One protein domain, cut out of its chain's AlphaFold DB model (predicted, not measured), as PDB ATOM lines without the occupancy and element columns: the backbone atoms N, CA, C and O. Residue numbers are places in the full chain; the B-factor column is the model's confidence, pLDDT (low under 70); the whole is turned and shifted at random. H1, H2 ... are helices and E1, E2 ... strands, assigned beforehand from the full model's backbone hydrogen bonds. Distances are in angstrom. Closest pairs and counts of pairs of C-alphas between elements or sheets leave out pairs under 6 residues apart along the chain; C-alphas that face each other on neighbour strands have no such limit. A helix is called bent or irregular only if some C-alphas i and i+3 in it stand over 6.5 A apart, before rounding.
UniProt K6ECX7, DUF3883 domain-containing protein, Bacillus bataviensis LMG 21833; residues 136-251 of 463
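What this domain is: This is residues 136 to 251 of the 463 residues of the protein "DUF3883 domain-containing protein" of Bacillus bataviensis LMG 21833 (UniProt K6ECX7). Look for one helix, H2, running through the middle of a compact body, with H4 crossing it near its first residues, H5 packed across its first half and H6 beside its last residues, while H1 and H3 meet it over few residues. A small two-strand hairpin, E1 and E2, sits at the edge of this body, away from H2. The printed part has 116 residues, with named elements in the order H1, H2, H3, E1, E2, H4, H5, H6; the class is mostly helix, and the sheet E1 - E2 is antiparallel. The whole is compact, with a radius of gyration of the C-alphas of 13.6 A and spans of 36 by 29 by 23 A.

How they stand to each other: Start with H1, residues 136 to 145, and go on to H2, residues 152 to 167, the hub; they only just touch, with 3 pairs of C-alphas within 8 A, the closest those of Ile 145 and Gln 158 at 5.5 A. H3, residues 171 to 176, only just touches H2, with 3 such pairs; C-alphas 164 and 171 are the closest at 6.7 A. Next find the hairpin of E1, residues 187 to 190, and E2, residues 193 to 196, antiparallel at 150 degrees: N 188 and O 195 are 2.8 A apart, and N 190 and O 193 2.9 A, within hydrogen-bond range. Both strands are apart from H2. H4, residues 199 to 209, touches residues 152 to 159 of H2 alone, at a steep tilt of 59 degrees, opposite ways, closest at C-alphas 152 and 204, 6.1 A. H5, residues 220 to 230, touches residues 153 to 160 of H2 alone, about perpendicular at 77 degrees, closest at C-alphas 157 and 223, 5.6 A. H6, residues 239 to 248, touches residues 161 to 166 of H2 alone, the same way at a shallow tilt of 34 degrees, only just short of steep, closest at C-alphas 165 and 246, 5.4 A. Every O i to N i+4 pair is within hydrogen-bond range in H3, H5 and H6; in H1 it is 5 of 6, in H2 11 of 12, in H4 5 of 7.

Where its parts are: Find C-alpha 136 at (153.901, 118.745, 90.207), where H1 begins its 14.4 A. H2 runs 20.6 A from C-alpha 152 at (164.219, 95.855, 98.846). H3 spans 8.6 A, E1 9.5 A, E2 10.1 A, H4 16.2 A and H5 15.3 A. H4 is only just irregular: C-alphas 200 and 203 are 6.8 A apart. H6, 14.5 A long, ends at C-alpha 248, (155.700, 124.024, 104.005).

The domain as a whole: The C-alphas of Asp 212 and Val 251, the two farthest apart, are 40.6 A from each other. The printed part has no cut, and no link is long. Look for pLDDT under 70 at residues 136, 139, 212 to 213 and 251 of this model.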
ATOM      1  N   GLU A 136     153.610 119.622  91.345       67.25
ATOM      2  CA  GLU A 136     153.901 118.745  90.207       67.25
ATOM      3  C   GLU A 136     154.994 117.718  90.548       67.25
ATOM      4  O   GLU A 136     154.843 116.528  90.265       67.25
ATOM      5  N   GLU A 137     156.079 118.155  91.200       76.06
ATOM      6  CA  GLU A 137     157.151 117.265  91.661       76.06
ATOM      7  C   GLU A 137     156.625 116.256  92.696       76.06
ATOM      8  O   GLU A 137     156.939 115.068  92.610       76.06
ATOM      9  N   LEU A 138     155.781 116.701  93.634       72.69
ATOM     10  CA  LEU A 138     155.135 115.839  94.629       72.69
ATOM     11  C   LEU A 138     154.240 114.783  93.981       72.69
ATOM     12  O   LEU A 138     154.357 113.609  94.321       72.69
ATOM     13  N   THR A 139     153.415 115.166  93.005       64.81
ATOM     14  CA  THR A 139     152.552 114.230  92.266       64.81
ATOM     15  C   THR A 139     153.375 113.158  91.542       64.81
ATOM     16  O   THR A 139     153.036 111.974  91.575       64.81
ATOM     17  N   LYS A 140     154.490 113.542  90.903       75.00
ATOM     18  CA  LYS A 140     155.399 112.591  90.236       75.00
ATOM     19  C   LYS A 140     156.035 111.619  91.231       75.00
ATOM     20  O   LYS A 140     156.112 110.426  90.948       75.00
ATOM     21  N   ILE A 141     156.458 112.114  92.394       77.94
ATOM     22  CA  ILE A 141     157.024 111.283  93.462       77.94
ATOM     23  C   ILE A 141     155.967 110.331  94.030       77.94
ATOM     24  O   ILE A 141     156.242 109.143  94.188       77.94
ATOM     25  N   GLN A 142     154.753 110.817  94.289       74.44
ATOM     26  CA  GLN A 142     153.671 110.025  94.872       74.44
ATOM     27  C   GLN A 142     153.335 108.797  94.017       74.44
ATOM     28  O   GLN A 142     153.226 107.702  94.562       74.44
ATOM     29  N   LYS A 143     153.326 108.931  92.682       71.69
ATOM     30  CA  LYS A 143     153.154 107.795  91.754       71.69
ATOM     31  C   LYS A 143     154.182 106.678  91.984       71.69
ATOM     32  O   LYS A 143     153.844 105.500  91.913       71.69
ATOM     33  N   VAL A 144     155.431 107.029  92.298       75.38
ATOM     34  CA  VAL A 144     156.494 106.055  92.606       75.38
ATOM     35  C   VAL A 144     156.303 105.444  93.999       75.38
ATOM     36  O   VAL A 144     156.520 104.247  94.193       75.38
ATOM     37  N   ILE A 145     155.881 106.246  94.978       77.62
ATOM     38  CA  ILE A 145     155.693 105.806  96.368       77.62
ATOM     39  C   ILE A 145     154.479 104.882  96.534       77.62
ATOM     40  O   ILE A 145     154.513 103.973  97.364       77.62
ATOM     41  N   GLU A 146     153.427 105.090  95.743       73.75
ATOM     42  CA  GLU A 146     152.203 104.276  95.753       73.75
ATOM     43  C   GLU A 146     152.328 102.978  94.946       73.75
ATOM     44  O   GLU A 146     151.473 102.105  95.052       73.75
ATOM     45  N   THR A 147     153.399 102.816  94.165       73.88
ATOM     46  CA  THR A 147     153.622 101.589  93.395       73.88
ATOM     47  C   THR A 147     153.898 100.407  94.330       73.88
ATOM     48  O   THR A 147     154.845 100.435  95.121       73.88
ATOM     49  N   GLU A 148     153.122  99.330  94.209       73.06
ATOM     50  CA  GLU A 148     153.401  98.080  94.918       73.06
ATOM     51  C   GLU A 148     154.704  97.451  94.405       73.06
ATOM     52  O   GLU A 148     154.901  97.251  93.205       73.06
ATOM     53  N   SER A 149     155.632  97.159  95.315       72.56
ATOM     54  CA  SER A 149     156.921  96.562  94.974       72.56
ATOM     55  C   SER A 149     157.437  95.713  96.125       72.56
ATOM     56  O   SER A 149     157.397  96.121  97.280       72.56
ATOM     57  N   THR A 150     157.983  94.548  95.795       71.62
ATOM     58  CA  THR A 150     158.687  93.663  96.736       71.62
ATOM     59  C   THR A 150     160.204  93.865  96.700       71.62
ATOM     60  O   THR A 150     160.945  93.205  97.427       71.62
ATOM     61  N   LYS A 151     160.702  94.775  95.848       79.38
ATOM     62  CA  LYS A 151     162.136  95.062  95.739       79.38
ATOM     63  C   LYS A 151     162.609  95.813  96.977       79.38
ATOM     64  O   LYS A 151     162.113  96.902  97.264       79.38
ATOM     65  N   LEU A 152     163.642  95.280  97.630       80.50
ATOM     66  CA  LEU A 152     164.219  95.855  98.846       80.50
ATOM     67  C   LEU A 152     164.554  97.347  98.696       80.50
ATOM     68  O   LEU A 152     164.139  98.141  99.527       80.50
ATOM     69  N   GLU A 153     165.241  97.748  97.625       82.25
ATOM     70  CA  GLU A 153     165.588  99.162  97.390       82.25
ATOM     71  C   GLU A 153     164.350 100.063  97.247       82.25
ATOM     72  O   GLU A 153     164.307 101.152  97.813       82.25
ATOM     73  N   THR A 154     163.303  99.601  96.554       81.38
ATOM     74  CA  THR A 154     162.046 100.356  96.432       81.38
ATOM     75  C   THR A 154     161.352 100.496  97.784       81.38
ATOM     76  O   THR A 154     160.910 101.590  98.127       81.38
ATOM     77  N   LEU A 155     161.320  99.425  98.583       83.31
ATOM     78  CA  LEU A 155     160.771  99.456  99.939       83.31
ATOM     79  C   LEU A 155     161.573 100.395 100.849       83.31
ATOM     80  O   LEU A 155     160.968 101.177 101.580       83.31
ATOM     81  N   LYS A 156     162.913 100.407 100.749       90.12
ATOM     82  CA  LYS A 156     163.774 101.353 101.482       90.12
ATOM     83  C   LYS A 156     163.461 102.798 101.103       90.12
ATOM     84  O   LYS A 156     163.337 103.634 101.993       90.12
ATOM     85  N   ILE A 157     163.290 103.093  99.813       88.12
ATOM     86  CA  ILE A 157     162.899 104.427  99.330       88.12
ATOM     87  C   ILE A 157     161.533 104.836  99.896       88.12
ATOM     88  O   ILE A 157     161.403 105.919 100.468       88.12
ATOM     89  N   GLN A 158     160.530 103.963  99.779       86.56
ATOM     90  CA  GLN A 158     159.174 104.215 100.274       86.56
ATOM     91  C   GLN A 158     159.144 104.418 101.790       86.56
ATOM     92  O   GLN A 158     158.462 105.317 102.281       86.56
ATOM     93  N   PHE A 159     159.915 103.622 102.528       92.69
ATOM     94  CA  PHE A 159     160.062 103.749 103.970       92.69
ATOM     95  C   PHE A 159     160.748 105.062 104.362       92.69
ATOM     96  O   PHE A 159     160.273 105.762 105.255       92.69
ATOM     97  N   CYS A 160     161.829 105.443 103.676       94.25
ATOM     98  CA  CYS A 160     162.537 106.694 103.952       94.25
ATOM     99  C   CYS A 160     161.665 107.923 103.663       94.25
ATOM    100  O   CYS A 160     161.673 108.880 104.442       94.25
ATOM    101  N   TRP A 161     160.886 107.886 102.577       91.31
ATOM    102  CA  TRP A 161     159.868 108.897 102.291       91.31
ATOM    103  C   TRP A 161     158.833 108.967 103.415       91.31
ATOM    104  O   TRP A 161     158.605 110.043 103.959       91.31
ATOM    105  N   TYR A 162     158.264 107.824 103.810       89.62
ATOM    106  CA  TYR A 162     157.285 107.733 104.895       89.62
ATOM    107  C   TYR A 162     157.825 108.330 106.206       89.62
ATOM    108  O   TYR A 162     157.180 109.171 106.827       89.62
ATOM    109  N   CYS A 163     159.054 107.991 106.590       91.12
ATOM    110  CA  CYS A 163     159.679 108.511 107.806       91.12
ATOM    111  C   CYS A 163     159.847 110.034 107.787       91.12
ATOM    112  O   CYS A 163     159.448 110.711 108.735       91.12
ATOM    113  N   ILE A 164     160.414 110.590 106.714       92.00
ATOM    114  CA  ILE A 164     160.722 112.026 106.661       92.00
ATOM    115  C   ILE A 164     159.468 112.854 106.380       92.00
ATOM    116  O   ILE A 164     159.288 113.896 107.005       92.00
ATOM    117  N   PHE A 165     158.625 112.430 105.435       86.44
ATOM    118  CA  PHE A 165     157.494 113.217 104.945       86.44
ATOM    119  C   PHE A 165     156.229 113.025 105.788       86.44
ATOM    120  O   PHE A 165     155.592 114.014 106.145       86.44
ATOM    121  N   GLU A 166     155.894 111.790 106.166       81.00
ATOM    122  CA  GLU A 166     154.686 111.495 106.952       81.00
ATOM    123  C   GLU A 166     154.951 111.682 108.443       81.00
ATOM    124  O   GLU A 166     154.380 112.560 109.099       81.00
ATOM    125  N   LEU A 167     155.890 110.895 108.974       85.31
ATOM    126  CA  LEU A 167     156.157 110.835 110.410       85.31
ATOM    127  C   LEU A 167     156.920 112.066 110.910       85.31
ATOM    128  O   LEU A 167     156.752 112.467 112.056       85.31
ATOM    129  N   GLY A 168     157.702 112.713 110.041       87.50
ATOM    130  CA  GLY A 168     158.509 113.876 110.412       87.50
ATOM    131  C   GLY A 168     159.796 113.529 111.160       87.50
ATOM    132  O   GLY A 168     160.343 114.404 111.828       87.50
ATOM    133  N   ILE A 169     160.285 112.291 111.029       90.44
ATOM    134  CA  ILE A 169     161.564 111.844 111.593       90.44
ATOM    135  C   ILE A 169     162.704 112.681 111.001       90.44
ATOM    136  O   ILE A 169     162.717 113.000 109.806       90.44
ATOM    137  N   ASP A 170     163.671 113.048 111.843       91.25
ATOM    138  CA  ASP A 170     164.815 113.835 111.406       91.25
ATOM    139  C   ASP A 170     165.708 113.059 110.418       91.25
ATOM    140  O   ASP A 170     165.898 111.848 110.522       91.25
ATOM    141  N   VAL A 171     166.279 113.773 109.443       92.06
ATOM    142  CA  VAL A 171     167.132 113.182 108.400       92.06
ATOM    143  C   VAL A 171     168.359 112.501 109.007       92.06
ATOM    144  O   VAL A 171     168.726 111.414 108.561       92.06
ATOM    145  N   ASP A 172     168.985 113.117 110.011       91.25
ATOM    146  CA  ASP A 172     170.190 112.569 110.635       91.25
ATOM    147  C   ASP A 172     169.847 111.375 111.524       91.25
ATOM    148  O   ASP A 172     170.591 110.396 111.554       91.25
ATOM    149  N   GLU A 173     168.689 111.405 112.185       91.56
ATOM    150  CA  GLU A 173     168.189 110.265 112.950       91.56
ATOM    151  C   GLU A 173     167.953 109.049 112.050       91.56
ATOM    152  O   GLU A 173     168.487 107.974 112.322       91.56
ATOM    153  N   LEU A 174     167.221 109.224 110.946       91.81
ATOM    154  CA  LEU A 174     166.960 108.137 110.004       91.81
ATOM    155  C   LEU A 174     168.253 107.589 109.391       91.81
ATOM    156  O   LEU A 174     168.394 106.383 109.213       91.81
ATOM    157  N   LYS A 175     169.204 108.469 109.071       91.81
ATOM    158  CA  LYS A 175     170.458 108.086 108.421       91.81
ATOM    159  C   LYS A 175     171.428 107.361 109.358       91.81
ATOM    160  O   LYS A 175     172.131 106.463 108.897       91.81
ATOM    161  N   LEU A 176     171.524 107.794 110.617       88.88
ATOM    162  CA  LEU A 176     172.583 107.367 111.539       88.88
ATOM    163  C   LEU A 176     172.106 106.382 112.606       88.88
ATOM    164  O   LEU A 176     172.903 105.561 113.049       88.88
ATOM    165  N   ASN A 177     170.840 106.466 113.022       88.31
ATOM    166  CA  ASN A 177     170.363 105.790 114.228       88.31
ATOM    167  C   ASN A 177     169.305 104.720 113.958       88.31
ATOM    168  O   ASN A 177     169.093 103.879 114.823       88.31
ATOM    169  N   ILE A 178     168.626 104.763 112.807       91.00
ATOM    170  CA  ILE A 178     167.600 103.777 112.460       91.00
ATOM    171  C   ILE A 178     168.232 102.622 111.673       91.00
ATOM    172  O   ILE A 178     168.702 102.787 110.542       91.00
ATOM    173  N   THR A 179     168.189 101.433 112.267       91.44
ATOM    174  CA  THR A 179     168.565 100.145 111.674       91.44
ATOM    175  C   THR A 179     167.437  99.128 111.843       91.44
ATOM    176  O   THR A 179     166.383  99.417 112.418       91.44
ATOM    177  N   SER A 180     167.640  97.912 111.341       88.88
ATOM    178  CA  SER A 180     166.703  96.812 111.560       88.88
ATOM    179  C   SER A 180     166.528  96.402 113.017       88.88
ATOM    180  O   SER A 180     165.510  95.802 113.362       88.88
ATOM    181  N   ASP A 181     167.496  96.729 113.869       88.94
ATOM    182  CA  ASP A 181     167.485  96.380 115.291       88.94
ATOM    183  C   ASP A 181     166.490  97.249 116.064       88.94
ATOM    184  O   ASP A 181     165.969  96.848 117.101       88.94
ATOM    185  N   ASN A 182     166.158  98.421 115.516       90.00
ATOM    186  CA  ASN A 182     165.132  99.304 116.054       90.00
ATOM    187  C   ASN A 182     163.703  98.833 115.742       90.00
ATOM    188  O   ASN A 182     162.756  99.509 116.141       90.00
ATOM    189  N   PHE A 183     163.522  97.725 115.017       90.69
ATOM    190  CA  PHE A 183     162.211  97.222 114.617       90.69
ATOM    191  C   PHE A 183     161.893  95.854 115.240       90.69
ATOM    192  O   PHE A 183     162.592  94.860 115.009       90.69
ATOM    193  N   SER A 184     160.780  95.778 115.969       87.94
ATOM    194  CA  SER A 184     160.250  94.545 116.567       87.94
ATOM    195  C   SER A 184     158.723  94.557 116.566       87.94
ATOM    196  O   SER A 184     158.124  95.564 116.937       87.94
ATOM    197  N   ASP A 185     158.095  93.446 116.172       85.75
ATOM    198  CA  ASP A 185     156.641  93.231 116.245       85.75
ATOM    199  C   ASP A 185     155.791  94.364 115.634       85.75
ATOM    200  O   ASP A 185     154.787  94.807 116.193       85.75
ATOM    201  N   GLY A 186     156.212  94.881 114.473       86.19
ATOM    202  CA  GLY A 186     155.505  95.963 113.778       86.19
ATOM    203  C   GLY A 186     155.725  97.358 114.377       86.19
ATOM    204  O   GLY A 186     155.130  98.328 113.898       86.19
ATOM    205  N   ILE A 187     156.575  97.479 115.397       89.50
ATOM    206  CA  ILE A 187     156.892  98.726 116.092       89.50
ATOM    207  C   ILE A 187     158.330  99.135 115.771       89.50
ATOM    208  O   ILE A 187     159.267  98.357 115.928       89.50
ATOM    209  N   LEU A 188     158.494 100.384 115.341       91.25
ATOM    210  CA  LEU A 188     159.780 101.046 115.170       91.25
ATOM    211  C   LEU A 188     160.082 101.914 116.390       91.25
ATOM    212  O   LEU A 188     159.282 102.775 116.758       91.25
ATOM    213  N   ILE A 189     161.248 101.716 116.992       89.94
ATOM    214  CA  ILE A 189     161.743 102.509 118.113       89.94
ATOM    215  C   ILE A 189     162.591 103.655 117.555       89.94
ATOM    216  O   ILE A 189     163.718 103.447 117.111       89.94
ATOM    217  N   ALA A 190     162.034 104.862 117.587       88.62
ATOM    218  CA  ALA A 190     162.707 106.104 117.231       88.62
ATOM    219  C   ALA A 190     163.075 106.900 118.495       88.62
ATOM    220  O   ALA A 190     162.629 106.599 119.607       88.62
ATOM    221  N   LYS A 191     163.874 107.956 118.339       83.25
ATOM    222  CA  LYS A 191     164.316 108.838 119.428       83.25
ATOM    223  C   LYS A 191     163.147 109.501 120.155       83.25
ATOM    224  O   LYS A 191     163.208 109.691 121.366       83.25
ATOM    225  N   GLU A 192     162.099 109.863 119.419       77.38
ATOM    226  CA  GLU A 192     160.917 110.555 119.947       77.38
ATOM    227  C   GLU A 192     159.808 109.598 120.424       77.38
ATOM    228  O   GLU A 192     158.781 110.051 120.928       77.38
ATOM    229  N   GLY A 193     160.015 108.277 120.317       83.44
ATOM    230  CA  GLY A 193     159.095 107.262 120.830       83.44
ATOM    231  C   GLY A 193     158.944 106.036 119.929       83.44
ATOM    232  O   GLY A 193     159.668 105.842 118.956       83.44
ATOM    233  N   SER A 194     157.973 105.189 120.269       87.75
ATOM    234  CA  SER A 194     157.618 103.986 119.511       87.75
ATOM    235  C   SER A 194     156.520 104.276 118.485       87.75
ATOM    236  O   SER A 194     155.459 104.790 118.846       87.75
ATOM    237  N   ILE A 195     156.739 103.896 117.228       87.56
ATOM    238  CA  ILE A 195     155.833 104.157 116.105       87.56
ATOM    239  C   ILE A 195     155.362 102.828 115.517       87.56
ATOM    240  O   ILE A 195     156.176 101.979 115.162       87.56
ATOM    241  N   LYS A 196     154.046 102.644 115.368       88.00
ATOM    242  CA  LYS A 196     153.490 101.477 114.670       88.00
ATOM    243  C   LYS A 196     153.672 101.648 113.161       88.00
ATOM    244  O   LYS A 196     153.142 102.598 112.587       88.00
ATOM    245  N   LEU A 197     154.400 100.736 112.522       86.94
ATOM    246  CA  LEU A 197     154.658 100.787 111.084       86.94
ATOM    247  C   LEU A 197     153.599 100.025 110.270       86.94
ATOM    248  O   LEU A 197     153.164  98.952 110.697       86.94
ATOM    249  N   PRO A 198     153.244 100.515 109.065       85.25
ATOM    250  CA  PRO A 198     152.463  99.756 108.090       85.25
ATOM    251  C   PRO A 198     153.087  98.396 107.741       85.25
ATOM    252  O   PRO A 198     154.299  98.310 107.533       85.25
ATOM    253  N   GLU A 199     152.251  97.363 107.593       85.25
ATOM    254  CA  GLU A 199     152.671  95.973 107.317       85.25
ATOM    255  C   GLU A 199     153.550  95.834 106.071       85.25
ATOM    256  O   GLU A 199     154.491  95.044 106.055       85.25
ATOM    257  N   LYS A 200     153.334  96.684 105.057       84.56
ATOM    258  CA  LYS A 200     154.140  96.692 103.826       84.56
ATOM    259  C   LYS A 200     155.646  96.883 104.059       84.56
ATOM    260  O   LYS A 200     156.443  96.521 103.201       84.56
ATOM    261  N   PHE A 201     156.046  97.459 105.195       88.75
ATOM    262  CA  PHE A 201     157.455  97.664 105.538       88.75
ATOM    263  C   PHE A 201     158.040  96.548 106.409       88.75
ATOM    264  O   PHE A 201     159.254  96.512 106.587       88.75
ATOM    265  N   HIS A 202     157.226  95.641 106.955       89.06
ATOM    266  CA  HIS A 202     157.698  94.623 107.904       89.06
ATOM    267  C   HIS A 202     158.669  93.652 107.230       89.06
ATOM    268  O   HIS A 202     159.790  93.480 107.702       89.06
ATOM    269  N   TYR A 203     158.297  93.147 106.051       86.12
ATOM    270  CA  TYR A 203     159.149  92.274 105.236       86.12
ATOM    271  C   TYR A 203     160.504  92.915 104.883       86.12
ATOM    272  O   TYR A 203     161.542  92.259 104.904       86.12
ATOM    273  N   MET A 204     160.532  94.227 104.614       90.94
ATOM    274  CA  MET A 204     161.784  94.955 104.360       90.94
ATOM    275  C   MET A 204     162.730  94.862 105.563       90.94
ATOM    276  O   MET A 204     163.928  94.657 105.385       90.94
ATOM    277  N   PHE A 205     162.206  95.019 106.779       89.00
ATOM    278  CA  PHE A 205     163.009  94.942 107.993       89.00
ATOM    279  C   PHE A 205     163.509  93.528 108.281       89.00
ATOM    280  O   PHE A 205     164.651  93.387 108.711       89.00
ATOM    281  N   GLU A 206     162.717  92.495 107.992       86.88
ATOM    282  CA  GLU A 206     163.162  91.096 108.069       86.88
ATOM    283  C   GLU A 206     164.365  90.852 107.148       86.88
ATOM    284  O   GLU A 206     165.413  90.404 107.610       86.88
ATOM    285  N   MET A 207     164.279  91.284 105.885       84.50
ATOM    286  CA  MET A 207     165.392  91.188 104.930       84.50
ATOM    287  C   MET A 207     166.641  91.979 105.354       84.50
ATOM    288  O   MET A 207     167.753  91.652 104.935       84.50
ATOM    289  N   LEU A 208     166.477  93.069 106.112       87.38
ATOM    290  CA  LEU A 208     167.598  93.869 106.613       87.38
ATOM    291  C   LEU A 208     168.283  93.206 107.814       87.38
ATOM    292  O   LEU A 208     169.501  93.315 107.909       87.38
ATOM    293  N   LYS A 209     167.539  92.493 108.673       86.56
ATOM    294  CA  LYS A 209     168.109  91.742 109.811       86.56
ATOM    295  C   LYS A 209     169.052  90.631 109.363       86.56
ATOM    296  O   LYS A 209     170.031  90.354 110.038       86.56
ATOM    297  N   GLU A 210     168.790  90.028 108.206       82.62
ATOM    298  CA  GLU A 210     169.658  88.995 107.623       82.62
ATOM    299  C   GLU A 210     170.995  89.549 107.085       82.62
ATOM    300  O   GLU A 210     171.872  88.781 106.691       82.62
ATOM    301  N   ARG A 211     171.172  90.880 107.034       75.81
ATOM    302  CA  ARG A 211     172.354  91.547 106.467       75.81
ATOM    303  C   ARG A 211     173.168  92.252 107.556       75.81
ATOM    304  O   ARG A 211     172.946  93.433 107.799       75.81
ATOM    305  N   ASP A 212     174.174  91.580 108.114       61.50
ATOM    306  CA  ASP A 212     174.999  92.085 109.233       61.50
ATOM    307  C   ASP A 212     175.590  93.501 109.031       61.50
ATOM    308  O   ASP A 212     175.566  94.322 109.942       61.50
ATOM    309  N   GLU A 213     176.101  93.844 107.841       65.31
ATOM    310  CA  GLU A 213     176.855  95.103 107.645       65.31
ATOM    311  C   GLU A 213     176.051  96.258 107.010       65.31
ATOM    312  O   GLU A 213     176.553  97.377 106.887       65.31
ATOM    313  N   ARG A 214     174.813  96.022 106.544       75.00
ATOM    314  CA  ARG A 214     174.007  97.032 105.808       75.00
ATOM    315  C   ARG A 214     172.532  97.024 106.199       75.00
ATOM    316  O   ARG A 214     171.652  97.169 105.345       75.00
ATOM    317  N   ASN A 215     172.274  96.878 107.489       84.44
ATOM    318  CA  ASN A 215     170.931  96.788 108.049       84.44
ATOM    319  C   ASN A 215     170.230  98.151 108.264       84.44
ATOM    320  O   ASN A 215     169.079  98.191 108.697       84.44
ATOM    321  N   GLY A 216     170.900  99.268 107.955       87.62
ATOM    322  CA  GLY A 216     170.382 100.633 108.129       87.62
ATOM    323  C   GLY A 216     170.226 101.451 106.839       87.62
ATOM    324  O   GLY A 216     170.222 100.934 105.710       87.62
ATOM    325  N   PHE A 217     170.110 102.771 107.015       92.38
ATOM    326  CA  PHE A 217     169.805 103.740 105.950       92.38
ATOM    327  C   PHE A 217     170.918 104.779 105.723       92.38
ATOM    328  O   PHE A 217     170.655 105.902 105.299       92.38
ATOM    329  N   ALA A 218     172.186 104.408 105.931       88.88
ATOM    330  CA  ALA A 218     173.331 105.303 105.723       88.88
ATOM    331  C   ALA A 218     173.410 105.896 104.294       88.88
ATOM    332  O   ALA A 218     173.859 107.032 104.113       88.88
ATOM    333  N   THR A 219     172.911 105.165 103.288       90.12
ATOM    334  CA  THR A 219     172.825 105.567 101.868       90.12
ATOM    335  C   THR A 219     171.587 106.418 101.545       90.12
ATOM    336  O   THR A 219     171.160 106.496 100.396       90.12
ATOM    337  N   LEU A 220     170.995 107.085 102.543       92.19
ATOM    338  CA  LEU A 220     169.774 107.891 102.404       92.19
ATOM    339  C   LEU A 220     169.812 108.886 101.234       92.19
ATOM    340  O   LEU A 220     168.823 109.054 100.528       92.19
ATOM    341  N   ASN A 221     170.954 109.539 101.012       92.94
ATOM    342  CA  ASN A 221     171.108 110.488  99.908       92.94
ATOM    343  C   ASN A 221     170.942 109.810  98.541       92.94
ATOM    344  O   ASN A 221     170.270 110.365  97.675       92.94
ATOM    345  N   ASP A 222     171.507 108.615  98.377       91.50
ATOM    346  CA  ASP A 222     171.441 107.850  97.132       91.50
ATOM    347  C   ASP A 222     170.017 107.322  96.907       91.50
ATOM    348  O   ASP A 222     169.507 107.353  95.790       91.50
ATOM    349  N   LEU A 223     169.324 106.918  97.981       91.94
ATOM    350  CA  LEU A 223     167.917 106.502  97.924       91.94
ATOM    351  C   LEU A 223     167.010 107.631  97.410       91.94
ATOM    352  O   LEU A 223     166.182 107.403  96.527       91.94
ATOM    353  N   PHE A 224     167.170 108.857  97.920       93.81
ATOM    354  CA  PHE A 224     166.383 110.003  97.449       93.81
ATOM    355  C   PHE A 224     166.790 110.462  96.047       93.81
ATOM    356  O   PHE A 224     165.923 110.852  95.267       93.81
ATOM    357  N   GLU A 225     168.068 110.369  95.684       92.25
ATOM    358  CA  GLU A 225     168.508 110.629  94.314       92.25
ATOM    359  C   GLU A 225     167.858 109.656  93.322       92.25
ATOM    360  O   GLU A 225     167.290 110.098  92.320       92.25
ATOM    361  N   ASN A 226     167.843 108.360  93.645       89.25
ATOM    362  CA  ASN A 226     167.165 107.332  92.854       89.25
ATOM    363  C   ASN A 226     165.655 107.585  92.768       89.25
ATOM    364  O   ASN A 226     165.078 107.472  91.690       89.25
ATOM    365  N   LEU A 227     165.014 107.993  93.869       89.44
ATOM    366  CA  LEU A 227     163.600 108.380  93.859       89.44
ATOM    367  C   LEU A 227     163.335 109.539  92.888       89.44
ATOM    368  O   LEU A 227     162.384 109.478  92.110       89.44
ATOM    369  N   GLY A 228     164.185 110.567  92.894       85.38
ATOM    370  CA  GLY A 228     164.082 111.682  91.950       85.38
ATOM    371  C   GLY A 228     164.227 111.238  90.492       85.38
ATOM    372  O   GLY A 228     163.481 111.704  89.632       85.38
ATOM    373  N   GLN A 229     165.127 110.290  90.215       87.69
ATOM    374  CA  GLN A 229     165.290 109.706  88.880       87.69
ATOM    375  C   GLN A 229     164.066 108.882  88.455       87.69
ATOM    376  O   GLN A 229     163.578 109.050  87.338       87.69
ATOM    377  N   TYR A 230     163.523 108.041  89.343       83.25
ATOM    378  CA  TYR A 230     162.306 107.263  89.073       83.25
ATOM    379  C   TYR A 230     161.094 108.162  88.819       83.25
ATOM    380  O   TYR A 230     160.301 107.887  87.920       83.25
ATOM    381  N   ALA A 231     160.991 109.270  89.553       78.44
ATOM    382  CA  ALA A 231     159.961 110.288  89.369       78.44
ATOM    383  C   ALA A 231     160.236 111.238  88.182       78.44
ATOM    384  O   ALA A 231     159.422 112.120  87.911       78.44
ATOM    385  N   LYS A 232     161.357 111.065  87.462       88.31
ATOM    386  CA  LYS A 232     161.784 111.903  86.325       88.31
ATOM    387  C   LYS A 232     161.822 113.399  86.666       88.31
ATOM    388  O   LYS A 232     161.337 114.233  85.902       88.31
ATOM    389  N   LEU A 233     162.365 113.738  87.833       81.19
ATOM    390  CA  LEU A 233     162.545 115.129  88.237       81.19
ATOM    391  C   LEU A 233     163.696 115.771  87.454       81.19
ATOM    392  O   LEU A 233     164.721 115.141  87.207       81.19
ATOM    393  N   GLU A 234     163.557 117.055  87.122       84.88
ATOM    394  CA  GLU A 234     164.590 117.824  86.407       84.88
ATOM    395  C   GLU A 234     165.833 118.105  87.264       84.88
ATOM    396  O   GLU A 234     166.889 118.493  86.762       84.88
ATOM    397  N   ARG A 235     165.716 117.915  88.580       86.00
ATOM    398  CA  ARG A 235     166.762 118.189  89.562       86.00
ATOM    399  C   ARG A 235     166.893 117.060  90.572       86.00
ATOM    400  O   ARG A 235     165.950 116.319  90.839       86.00
ATOM    401  N   LYS A 236     168.072 116.987  91.191       90.31
ATOM    402  CA  LYS A 236     168.379 116.011  92.238       90.31
ATOM    403  C   LYS A 236     167.482 116.220  93.457       90.31
ATOM    404  O   LYS A 236     167.457 117.306  94.035       90.31
ATOM    405  N   LEU A 237     166.801 115.155  93.866       91.69
ATOM    406  CA  LEU A 237     166.015 115.120  95.091       91.69
ATOM    407  C   LEU A 237     166.934 114.839  96.285       91.69
ATOM    408  O   LEU A 237     167.683 113.865  96.293       91.69
ATOM    409  N   LEU A 238     166.881 115.707  97.297       92.12
ATOM    410  CA  LEU A 238     167.667 115.580  98.525       92.12
ATOM    411  C   LEU A 238     166.744 115.367  99.735       92.12
ATOM    412  O   LEU A 238     165.686 116.000  99.791       92.12
ATOM    413  N   PRO A 239     167.158 114.603 100.766       92.06
ATOM    414  CA  PRO A 239     166.345 114.396 101.973       92.06
ATOM    415  C   PRO A 239     165.927 115.709 102.658       92.06
ATOM    416  O   PRO A 239     164.800 115.859 103.129       92.06
ATOM    417  N   VAL A 240     166.814 116.711 102.651       88.69
ATOM    418  CA  VAL A 240     166.541 118.048 103.203       88.69
ATOM    419  C   VAL A 240     165.394 118.744 102.467       88.69
ATOM    420  O   VAL A 240     164.603 119.436 103.106       88.69
ATOM    421  N   MET A 241     165.263 118.546 101.151       90.06
ATOM    422  CA  MET A 241     164.152 119.116 100.383       90.06
ATOM    423  C   MET A 241     162.825 118.528 100.844       90.06
ATOM    424  O   MET A 241     161.861 119.268 101.003       90.06
ATOM    425  N   VAL A 242     162.782 117.226 101.127       90.69
ATOM    426  CA  VAL A 242     161.575 116.537 101.607       90.69
ATOM    427  C   VAL A 242     161.200 117.001 103.009       90.69
ATOM    428  O   VAL A 242     160.046 117.341 103.245       90.69
ATOM    429  N   LYS A 243     162.181 117.147 103.907       90.81
ATOM    430  CA  LYS A 243     161.976 117.728 105.245       90.81
ATOM    431  C   LYS A 243     161.414 119.152 105.186       90.81
ATOM    432  O   LYS A 243     160.512 119.488 105.949       90.81
ATOM    433  N   LEU A 244     161.958 120.006 104.316       85.81
ATOM    434  CA  LEU A 244     161.471 121.380 104.151       85.81
ATOM    435  C   LEU A 244     160.084 121.405 103.504       85.81
ATOM    436  O   LEU A 244     159.202 122.097 103.996       85.81
ATOM    437  N   THR A 245     159.864 120.585 102.478       83.88
ATOM    438  CA  THR A 245     158.558 120.438 101.824       83.88
ATOM    439  C   THR A 245     157.509 119.984 102.829       83.88
ATOM    440  O   THR A 245     156.464 120.602 102.934       83.88
ATOM    441  N   ARG A 246     157.796 118.987 103.671       84.25
ATOM    442  CA  ARG A 246     156.870 118.591 104.736       84.25
ATOM    443  C   ARG A 246     156.424 119.793 105.568       84.25
ATOM    444  O   ARG A 246     155.235 119.907 105.829       84.25
ATOM    445  N   LYS A 247     157.360 120.645 106.004       83.12
ATOM    446  CA  LYS A 247     157.068 121.824 106.837       83.12
ATOM    447  C   LYS A 247     156.185 122.838 106.113       83.12
ATOM    448  O   LYS A 247     155.260 123.350 106.738       83.12
ATOM    449  N   ASP A 248     156.463 123.087 104.837       75.62
ATOM    450  CA  ASP A 248     155.700 124.024 104.005       75.62
ATOM    451  C   ASP A 248     154.260 123.534 103.773       75.62
ATOM    452  O   ASP A 248     153.335 124.336 103.764       75.62
ATOM    453  N   TYR A 249     154.056 122.217 103.665       71.69
ATOM    454  CA  TYR A 249     152.748 121.594 103.414       71.69
ATOM    455  C   TYR A 249     152.051 121.105 104.702       71.69
ATOM    456  O   TYR A 249     151.132 120.279 104.653       71.69
ATOM    457  N   MET A 250     152.481 121.580 105.880       73.94
ATOM    458  CA  MET A 250     151.750 121.334 107.123       73.94
ATOM    459  C   MET A 250     150.571 122.293 107.250       73.94
ATOM    460  O   MET A 250     150.753 123.506 107.334       73.94
ATOM    461  N   VAL A 251     149.375 121.736 107.391       64.50
ATOM    462  CA  VAL A 251     148.145 122.495 107.600       64.50
ATOM    463  C   VAL A 251     147.763 122.452 109.075       64.50
ATOM    464  O   VAL A 251     147.900 121.434 109.762       64.50
TER     465      VAL A 251